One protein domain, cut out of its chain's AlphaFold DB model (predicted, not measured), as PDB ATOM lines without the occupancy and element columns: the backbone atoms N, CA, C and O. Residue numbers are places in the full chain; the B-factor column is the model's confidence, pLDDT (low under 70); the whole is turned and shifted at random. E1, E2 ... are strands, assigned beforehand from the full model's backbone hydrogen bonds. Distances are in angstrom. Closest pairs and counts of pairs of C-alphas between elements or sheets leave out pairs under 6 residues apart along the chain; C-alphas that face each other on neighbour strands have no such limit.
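What this domain is: This is residues 26 to 45 and 53 to 103 of the 134 residues of a protein of Miscanthus lutarioriparius (UniProt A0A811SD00). With little regular structure, the printed part winds in stacked turns, a short solenoid: E1, E3 and E5, in that order, make a parallel sheet along one side, and E2 and E4 pair in parallel on the opposite side. The 71 residues hold no named helix and five strands, E1 to E5; the class is all strand, with 21 residues, under half, in named elements. It is compact, radius of gyration of the C-alphas 11.5 A, spanning 33 by 25 by 20 A.

Where its parts are: E1, residues 29 to 33, 13.1 A, begins at C-alpha 29 (-23.624, -34.467, 14.237). E2 is residues 40 to 42, E3 61 to 65, 13.3 A, and E4 72 to 74. E5, residues 85 to 89, 13.5 A, ends at C-alpha 89 (-30.571, -21.870, 21.854).

How they stand to each other: E3 is parallel to edge strands E1 and E5, at 4 degrees each; within hydrogen-bond range are N 30 and O 61, 2.8 A, and N 62 and O 85, 2.8 A. E2 and E4 are parallel at 14 degrees, with N 42 and O 73 at 3.0 A.

The domain as a whole: Residues 46 to 52 are cut out; C-alphas 45 and 53 are 12.4 A apart. Of the links printed whole, none is long. pLDDT is under 70 in 17 residues, among them 95 to 103.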
ATOM      1  N   ASN A  26     -22.353 -38.710   5.269       76.81
ATOM      2  CA  ASN A  26     -21.845 -39.359   6.478       76.81
ATOM      3  C   ASN A  26     -21.943 -38.474   7.727       76.81
ATOM      4  O   ASN A  26     -21.433 -38.842   8.778       76.81
ATOM      5  N   LEU A  27     -22.586 -37.311   7.622       79.00
ATOM      6  CA  LEU A  27     -22.672 -36.372   8.726       79.00
ATOM      7  C   LEU A  27     -23.579 -36.933   9.824       79.00
ATOM      8  O   LEU A  27     -24.766 -37.142   9.591       79.00
ATOM      9  N   GLU A  28     -23.018 -37.161  11.010       85.31
ATOM     10  CA  GLU A  28     -23.761 -37.693  12.158       85.31
ATOM     11  C   GLU A  28     -24.181 -36.618  13.157       85.31
ATOM     12  O   GLU A  28     -25.200 -36.760  13.837       85.31
ATOM     13  N   THR A  29     -23.392 -35.554  13.283       81.94
ATOM     14  CA  THR A  29     -23.624 -34.467  14.237       81.94
ATOM     15  C   THR A  29     -23.375 -33.120  13.564       81.94
ATOM     16  O   THR A  29     -22.365 -32.950  12.888       81.94
ATOM     17  N   ILE A  30     -24.304 -32.181  13.737       81.44
ATOM     18  CA  ILE A  30     -24.131 -30.763  13.410       81.44
ATOM     19  C   ILE A  30     -24.022 -30.019  14.727       81.44
ATOM     20  O   ILE A  30     -24.916 -30.134  15.562       81.44
ATOM     21  N   GLU A  31     -22.962 -29.245  14.889       84.56
ATOM     22  CA  GLU A  31     -22.786 -28.360  16.030       84.56
ATOM     23  C   GLU A  31     -22.306 -27.000  15.538       84.56
ATOM     24  O   GLU A  31     -21.291 -26.905  14.848       84.56
ATOM     25  N   VAL A  32     -23.076 -25.958  15.840       81.19
ATOM     26  CA  VAL A  32     -22.762 -24.580  15.472       81.19
ATOM     27  C   VAL A  32     -23.028 -23.693  16.677       81.19
ATOM     28  O   VAL A  32     -24.124 -23.713  17.240       81.19
ATOM     29  N   VAL A  33     -22.014 -22.929  17.069       81.25
ATOM     30  CA  VAL A  33     -22.004 -22.148  18.307       81.25
ATOM     31  C   VAL A  33     -21.480 -20.742  18.015       81.25
ATOM     32  O   VAL A  33     -20.498 -20.593  17.292       81.25
ATOM     33  N   CYS A  34     -22.126 -19.718  18.576       80.19
ATOM     34  CA  CYS A  34     -21.666 -18.323  18.589       80.19
ATOM     35  C   CYS A  34     -21.352 -17.726  17.204       80.19
ATOM     36  O   CYS A  34     -20.352 -17.031  17.032       80.19
ATOM     37  N   CYS A  35     -22.204 -17.965  16.205       78.69
ATOM     38  CA  CYS A  35     -22.070 -17.347  14.881       78.69
ATOM     39  C   CYS A  35     -23.141 -16.270  14.659       78.69
ATOM     40  O   CYS A  35     -24.280 -16.565  14.290       78.69
ATOM     41  N   GLY A  36     -22.741 -15.007  14.833       76.88
ATOM     42  CA  GLY A  36     -23.622 -13.843  14.725       76.88
ATOM     43  C   GLY A  36     -24.198 -13.619  13.329       76.88
ATOM     44  O   GLY A  36     -25.378 -13.321  13.207       76.88
ATOM     45  N   GLU A  37     -23.397 -13.814  12.280       81.88
ATOM     46  CA  GLU A  37     -23.774 -13.485  10.895       81.88
ATOM     47  C   GLU A  37     -24.239 -14.696  10.074       81.88
ATOM     48  O   GLU A  37     -24.606 -14.563   8.902       81.88
ATOM     49  N   LEU A  38     -24.226 -15.893  10.668       82.44
ATOM     50  CA  LEU A  38     -24.570 -17.119   9.961       82.44
ATOM     51  C   LEU A  38     -26.059 -17.120   9.628       82.44
ATOM     52  O   LEU A  38     -26.891 -17.209  10.522       82.44
ATOM     53  N   ARG A  39     -26.392 -17.054   8.336       80.69
ATOM     54  CA  ARG A  39     -27.784 -17.094   7.856       80.69
ATOM     55  C   ARG A  39     -28.246 -18.496   7.502       80.69
ATOM     56  O   ARG A  39     -29.409 -18.826   7.742       80.69
ATOM     57  N   GLU A  40     -27.344 -19.296   6.938       76.94
ATOM     58  CA  GLU A  40     -27.595 -20.673   6.522       76.94
ATOM     59  C   GLU A  40     -26.390 -21.560   6.855       76.94
ATOM     60  O   GLU A  40     -25.260 -21.155   6.603       76.94
ATOM     61  N   ILE A  41     -26.622 -22.751   7.425       78.06
ATOM     62  CA  ILE A  41     -25.553 -23.726   7.760       78.06
ATOM     63  C   ILE A  41     -25.086 -24.475   6.513       78.06
ATOM     64  O   ILE A  41     -23.945 -24.904   6.406       78.06
ATOM     65  N   PHE A  42     -25.996 -24.666   5.568       75.25
ATOM     66  CA  PHE A  42     -25.716 -25.290   4.293       75.25
ATOM     67  C   PHE A  42     -26.222 -24.361   3.197       75.25
ATOM     68  O   PHE A  42     -27.428 -24.133   3.075       75.25
ATOM     69  N   SER A  43     -25.300 -23.851   2.388       66.19
ATOM     70  CA  SER A  43     -25.646 -23.070   1.205       66.19
ATOM     71  C   SER A  43     -26.352 -23.950   0.172       66.19
ATOM     72  O   SER A  43     -25.975 -25.108  -0.041       66.19
ATOM     73  N   SER A  44     -27.389 -23.401  -0.459       61.56
ATOM     74  CA  SER A  44     -27.951 -23.980  -1.677       61.56
ATOM     75  C   SER A  44     -27.160 -23.487  -2.885       61.56
ATOM     76  O   SER A  44     -26.947 -22.282  -3.029       61.56
ATOM     77  N   ASP A  45     -26.718 -24.400  -3.746       60.28
ATOM     78  CA  ASP A  45     -26.054 -24.023  -4.990       60.28
ATOM     79  C   ASP A  45     -27.072 -23.426  -5.977       60.28
ATOM     80  O   ASP A  45     -28.089 -24.064  -6.266       60.28
ATOM     81  N   HIS A  53     -34.640 -32.089  -2.290       65.75
ATOM     82  CA  HIS A  53     -34.470 -32.189  -0.846       65.75
ATOM     83  C   HIS A  53     -33.091 -32.787  -0.536       65.75
ATOM     84  O   HIS A  53     -32.700 -33.795  -1.130       65.75
ATOM     85  N   ARG A  54     -32.361 -32.207   0.421       71.44
ATOM     86  CA  ARG A  54     -31.079 -32.772   0.861       71.44
ATOM     87  C   ARG A  54     -31.318 -33.725   2.013       71.44
ATOM     88  O   ARG A  54     -31.774 -33.316   3.079       71.44
ATOM     89  N   GLU A  55     -31.019 -34.994   1.781       73.75
ATOM     90  CA  GLU A  55     -31.122 -36.024   2.804       73.75
ATOM     91  C   GLU A  55     -29.790 -36.215   3.529       73.75
ATOM     92  O   GLU A  55     -28.735 -36.380   2.911       73.75
ATOM     93  N   PHE A  56     -29.868 -36.219   4.854       78.62
ATOM     94  CA  PHE A  56     -28.791 -36.524   5.778       78.62
ATOM     95  C   PHE A  56     -29.128 -37.846   6.474       78.62
ATOM     96  O   PHE A  56     -29.655 -37.853   7.590       78.62
ATOM     97  N   PRO A  57     -28.872 -38.986   5.812       77.00
ATOM     98  CA  PRO A  57     -29.342 -40.283   6.282       77.00
ATOM     99  C   PRO A  57     -28.662 -40.720   7.581       77.00
ATOM    100  O   PRO A  57     -29.235 -41.514   8.311       77.00
ATOM    101  N   ARG A  58     -27.463 -40.225   7.903       81.94
ATOM    102  CA  ARG A  58     -26.735 -40.604   9.129       81.94
ATOM    103  C   ARG A  58     -26.821 -39.569  10.245       81.94
ATOM    104  O   ARG A  58     -26.286 -39.813  11.322       81.94
ATOM    105  N   LEU A  59     -27.491 -38.443  10.012       81.12
ATOM    106  CA  LEU A  59     -27.519 -37.338  10.961       81.12
ATOM    107  C   LEU A  59     -28.408 -37.679  12.149       81.12
ATOM    108  O   LEU A  59     -29.619 -37.808  12.002       81.12
ATOM    109  N   LYS A  60     -27.780 -37.781  13.321       81.56
ATOM    110  CA  LYS A  60     -28.408 -38.132  14.596       81.56
ATOM    111  C   LYS A  60     -28.550 -36.939  15.522       81.56
ATOM    112  O   LYS A  60     -29.494 -36.888  16.301       81.56
ATOM    113  N   ARG A  61     -27.627 -35.980  15.480       78.94
ATOM    114  CA  ARG A  61     -27.583 -34.893  16.465       78.94
ATOM    115  C   ARG A  61     -27.426 -33.537  15.793       78.94
ATOM    116  O   ARG A  61     -26.603 -33.386  14.898       78.94
ATOM    117  N   ILE A  62     -28.201 -32.553  16.228       80.88
ATOM    118  CA  ILE A  62     -28.079 -31.158  15.803       80.88
ATOM    119  C   ILE A  62     -28.060 -30.275  17.051       80.88
ATOM    120  O   ILE A  62     -28.946 -30.377  17.899       80.88
ATOM    121  N   TYR A  63     -27.063 -29.407  17.130       80.75
ATOM    122  CA  TYR A  63     -26.769 -28.512  18.238       80.75
ATOM    123  C   TYR A  63     -26.527 -27.110  17.685       80.75
ATOM    124  O   TYR A  63     -25.567 -26.889  16.954       80.75
ATOM    125  N   LEU A  64     -27.418 -26.172  17.990       79.94
ATOM    126  CA  LEU A  64     -27.371 -24.798  17.497       79.94
ATOM    127  C   LEU A  64     -27.415 -23.840  18.684       79.94
ATOM    128  O   LEU A  64     -28.362 -23.878  19.466       79.94
ATOM    129  N   TYR A  65     -26.400 -22.998  18.829       77.44
ATOM    130  CA  TYR A  65     -26.234 -22.130  19.991       77.44
ATOM    131  C   TYR A  65     -25.794 -20.730  19.567       77.44
ATOM    132  O   TYR A  65     -24.817 -20.593  18.839       77.44
ATOM    133  N   GLU A  66     -26.479 -19.694  20.054       78.88
ATOM    134  CA  GLU A  66     -26.106 -18.285  19.846       78.88
ATOM    135  C   GLU A  66     -25.925 -17.934  18.355       78.88
ATOM    136  O   GLU A  66     -24.871 -17.469  17.916       78.88
ATOM    137  N   LEU A  67     -26.967 -18.197  17.557       79.75
ATOM    138  CA  LEU A  67     -27.004 -17.931  16.113       79.75
ATOM    139  C   LEU A  67     -28.131 -16.937  15.794       79.75
ATOM    140  O   LEU A  67     -29.150 -17.307  15.200       79.75
ATOM    141  N   PRO A  68     -27.994 -15.664  16.203       73.94
ATOM    142  CA  PRO A  68     -29.089 -14.701  16.183       73.94
ATOM    143  C   PRO A  68     -29.627 -14.432  14.777       73.94
ATOM    144  O   PRO A  68     -30.827 -14.194  14.636       73.94
ATOM    145  N   MET A  69     -28.786 -14.514  13.739       81.38
ATOM    146  CA  MET A  69     -29.172 -14.285  12.340       81.38
ATOM    147  C   MET A  69     -29.478 -15.566  11.552       81.38
ATOM    148  O   MET A  69     -29.799 -15.470  10.364       81.38
ATOM    149  N   LEU A  70     -29.424 -16.746  12.179       81.44
ATOM    150  CA  LEU A  70     -29.670 -18.010  11.489       81.44
ATOM    151  C   LEU A  70     -31.121 -18.097  11.054       81.44
ATOM    152  O   LEU A  70     -32.010 -18.160  11.892       81.44
ATOM    153  N   GLN A  71     -31.359 -18.128   9.744       76.44
ATOM    154  CA  GLN A  71     -32.706 -18.199   9.181       76.44
ATOM    155  C   GLN A  71     -33.083 -19.625   8.812       76.44
ATOM    156  O   GLN A  71     -34.215 -20.052   9.062       76.44
ATOM    157  N   HIS A  72     -32.140 -20.375   8.244       72.12
ATOM    158  CA  HIS A  72     -32.374 -21.737   7.784       72.12
ATOM    159  C   HIS A  72     -31.178 -22.631   8.103       72.12
ATOM    160  O   HIS A  72     -30.034 -22.207   8.038       72.12
ATOM    161  N   ILE A  73     -31.421 -23.906   8.395       71.81
ATOM    162  CA  ILE A  73     -30.328 -24.892   8.437       71.81
ATOM    163  C   ILE A  73     -29.883 -25.223   7.006       71.81
ATOM    164  O   ILE A  73     -28.693 -25.303   6.727       71.81
ATOM    165  N   TYR A  74     -30.840 -25.342   6.084       70.75
ATOM    166  CA  TYR A  74     -30.601 -25.490   4.651       70.75
ATOM    167  C   TYR A  74     -31.568 -24.589   3.884       70.75
ATOM    168  O   TYR A  74     -32.738 -24.482   4.269       70.75
ATOM    169  N   GLY A  75     -31.103 -23.963   2.799       62.50
ATOM    170  CA  GLY A  75     -31.934 -23.090   1.960       62.50
ATOM    171  C   GLY A  75     -33.210 -23.778   1.443       62.50
ATOM    172  O   GLY A  75     -34.255 -23.136   1.315       62.50
ATOM    173  N   HIS A  76     -33.168 -25.105   1.266       66.69
ATOM    174  CA  HIS A  76     -34.304 -25.948   0.870       66.69
ATOM    175  C   HIS A  76     -34.708 -26.965   1.952       66.69
ATOM    176  O   HIS A  76     -34.198 -26.970   3.071       66.69
ATOM    177  N   HIS A  77     -35.646 -27.855   1.619       67.31
ATOM    178  CA  HIS A  77     -36.056 -28.942   2.504       67.31
ATOM    179  C   HIS A  77     -34.876 -29.867   2.824       67.31
ATOM    180  O   HIS A  77     -34.302 -30.522   1.953       67.31
ATOM    181  N   MET A  78     -34.546 -29.931   4.107       72.62
ATOM    182  CA  MET A  78     -33.604 -30.884   4.674       72.62
ATOM    183  C   MET A  78     -34.374 -32.076   5.244       72.62
ATOM    184  O   MET A  78     -35.299 -31.886   6.036       72.62
ATOM    185  N   LEU A  79     -33.971 -33.288   4.868       73.06
ATOM    186  CA  LEU A  79     -34.503 -34.542   5.392       73.06
ATOM    187  C   LEU A  79     -33.460 -35.210   6.284       73.06
ATOM    188  O   LEU A  79     -32.362 -35.514   5.834       73.06
ATOM    189  N   ALA A  80     -33.807 -35.463   7.540       76.06
ATOM    190  CA  ALA A  80     -32.953 -36.189   8.480       76.06
ATOM    191  C   ALA A  80     -33.771 -37.328   9.107       76.06
ATOM    192  O   ALA A  80     -34.392 -37.131  10.151       76.06
ATOM    193  N   PRO A  81     -33.866 -38.497   8.445       74.38
ATOM    194  CA  PRO A  81     -34.728 -39.590   8.901       74.38
ATOM    195  C   PRO A  81     -34.266 -40.214  10.225       74.38
ATOM    196  O   PRO A  81     -35.103 -40.695  10.980       74.38
ATOM    197  N   ASN A  82     -32.963 -40.170  10.515       76.25
ATOM    198  CA  ASN A  82     -32.349 -40.775  11.700       76.25
ATOM    199  C   ASN A  82     -31.991 -39.750  12.784       76.25
ATOM    200  O   ASN A  82     -31.145 -40.023  13.633       76.25
ATOM    201  N   LEU A  83     -32.604 -38.563  12.754       75.38
ATOM    202  CA  LEU A  83     -32.348 -37.548  13.768       75.38
ATOM    203  C   LEU A  83     -32.848 -38.052  15.130       75.38
ATOM    204  O   LEU A  83     -33.978 -38.503  15.258       75.38
ATOM    205  N   GLU A  84     -32.002 -37.978  16.151       77.19
ATOM    206  CA  GLU A  84     -32.263 -38.441  17.520       77.19
ATOM    207  C   GLU A  84     -32.237 -37.299  18.540       77.19
ATOM    208  O   GLU A  84     -32.845 -37.414  19.601       77.19
ATOM    209  N   ARG A  85     -31.504 -36.210  18.276       71.62
ATOM    210  CA  ARG A  85     -31.428 -35.043  19.166       71.62
ATOM    211  C   ARG A  85     -31.343 -33.754  18.361       71.62
ATOM    212  O   ARG A  85     -30.517 -33.640  17.460       71.62
ATOM    213  N   LEU A  86     -32.149 -32.770  18.740       75.75
ATOM    214  CA  LEU A  86     -32.099 -31.405  18.226       75.75
ATOM    215  C   LEU A  86     -32.124 -30.449  19.418       75.75
ATOM    216  O   LEU A  86     -33.101 -30.451  20.163       75.75
ATOM    217  N   LYS A  87     -31.066 -29.660  19.611       73.56
ATOM    218  CA  LYS A  87     -31.027 -28.561  20.582       73.56
ATOM    219  C   LYS A  87     -30.760 -27.257  19.857       73.56
ATOM    220  O   LYS A  87     -29.846 -27.188  19.039       73.56
ATOM    221  N   ILE A  88     -31.543 -26.239  20.182       74.56
ATOM    222  CA  ILE A  88     -31.403 -24.899  19.625       74.56
ATOM    223  C   ILE A  88     -31.537 -23.896  20.770       74.56
ATOM    224  O   ILE A  88     -32.499 -23.967  21.533       74.56
ATOM    225  N   ARG A  89     -30.595 -22.964  20.875       72.31
ATOM    226  CA  ARG A  89     -30.571 -21.870  21.854       72.31
ATOM    227  C   ARG A  89     -30.018 -20.611  21.191       72.31
ATOM    228  O   ARG A  89     -29.145 -20.707  20.334       72.31
ATOM    229  N   GLY A  90     -30.541 -19.436  21.537       67.12
ATOM    230  CA  GLY A  90     -30.051 -18.159  20.995       67.12
ATOM    231  C   GLY A  90     -30.196 -18.006  19.470       67.12
ATOM    232  O   GLY A  90     -29.471 -17.230  18.857       67.12
ATOM    233  N   CYS A  91     -31.094 -18.771  18.830       75.31
ATOM    234  CA  CYS A  91     -31.323 -18.747  17.377       75.31
ATOM    235  C   CYS A  91     -32.650 -18.051  17.037       75.31
ATOM    236  O   CYS A  91     -33.622 -18.690  16.638       75.31
ATOM    237  N   TRP A  92     -32.699 -16.736  17.235       73.88
ATOM    238  CA  TRP A  92     -33.933 -15.937  17.200       73.88
ATOM    239  C   TRP A  92     -34.546 -15.783  15.804       73.88
ATOM    240  O   TRP A  92     -35.760 -15.653  15.669       73.88
ATOM    241  N   SER A  93     -33.717 -15.817  14.758       75.44
ATOM    242  CA  SER A  93     -34.163 -15.621  13.372       75.44
ATOM    243  C   SER A  93     -34.593 -16.907  12.658       75.44
ATOM    244  O   SER A  93     -34.911 -16.849  11.466       75.44
ATOM    245  N   LEU A  94     -34.598 -18.063  13.337       72.62
ATOM    246  CA  LEU A  94     -34.754 -19.367  12.687       72.62
ATOM    247  C   LEU A  94     -36.199 -19.597  12.227       72.62
ATOM    248  O   LEU A  94     -37.118 -19.717  13.032       72.62
ATOM    249  N   LYS A  95     -36.400 -19.702  10.908       68.69
ATOM    250  CA  LYS A  95     -37.732 -19.801  10.283       68.69
ATOM    251  C   LYS A  95     -38.163 -21.227   9.964       68.69
ATOM    252  O   LYS A  95     -39.357 -21.485   9.821       68.69
ATOM    253  N   ARG A  96     -37.214 -22.148   9.767       64.56
ATOM    254  CA  ARG A  96     -37.495 -23.528   9.336       64.56
ATOM    255  C   ARG A  96     -36.633 -24.541  10.075       64.56
ATOM    256  O   ARG A  96     -35.418 -24.383  10.166       64.56
ATOM    257  N   LEU A  97     -37.281 -25.614  10.523       65.75
ATOM    258  CA  LEU A  97     -36.640 -26.783  11.121       65.75
ATOM    259  C   LEU A  97     -36.471 -27.917  10.095       65.75
ATOM    260  O   LEU A  97     -37.176 -27.933   9.080       65.75
ATOM    261  N   PRO A  98     -35.567 -28.884  10.347       62.75
ATOM    262  CA  PRO A  98     -35.397 -30.046   9.483       62.75
ATOM    263  C   PRO A  98     -36.671 -30.892   9.460       62.75
ATOM    264  O   PRO A  98     -37.270 -31.159  10.504       62.75
ATOM    265  N   ALA A  99     -37.068 -31.365   8.280       60.47
ATOM    266  CA  ALA A  99     -38.175 -32.299   8.163       60.47
ATOM    267  C   ALA A  99     -37.692 -33.706   8.550       60.47
ATOM    268  O   ALA A  99     -36.925 -34.351   7.834       60.47
ATOM    269  N   VAL A 100     -38.153 -34.198   9.698       59.25
ATOM    270  CA  VAL A 100     -37.929 -35.585  10.119       59.25
ATOM    271  C   VAL A 100     -39.045 -36.432   9.513       59.25
ATOM    272  O   VAL A 100     -40.228 -36.168   9.758       59.25
ATOM    273  N   ARG A 101     -38.706 -37.444   8.702       51.25
ATOM    274  CA  ARG A 101     -39.711 -38.412   8.239       51.25
ATOM    275  C   ARG A 101     -40.210 -39.176   9.458       51.25
ATOM    276  O   ARG A 101     -39.551 -40.089   9.936       51.25
ATOM    277  N   ARG A 102     -41.394 -38.824   9.954       46.38
ATOM    278  CA  ARG A 102     -42.116 -39.717  10.860       46.38
ATOM    279  C   ARG A 102     -42.574 -40.928  10.045       46.38
ATOM    280  O   ARG A 102     -43.138 -40.713   8.969       46.38
ATOM    281  N   PRO A 103     -42.360 -42.176  10.502       39.84
ATOM    282  CA  PRO A 103     -42.961 -43.324   9.844       39.84
ATOM    283  C   PRO A 103     -44.476 -43.116   9.835       39.84
ATOM    284  O   PRO A 103     -45.098 -42.875  10.873       39.84
TER     285      PRO A 103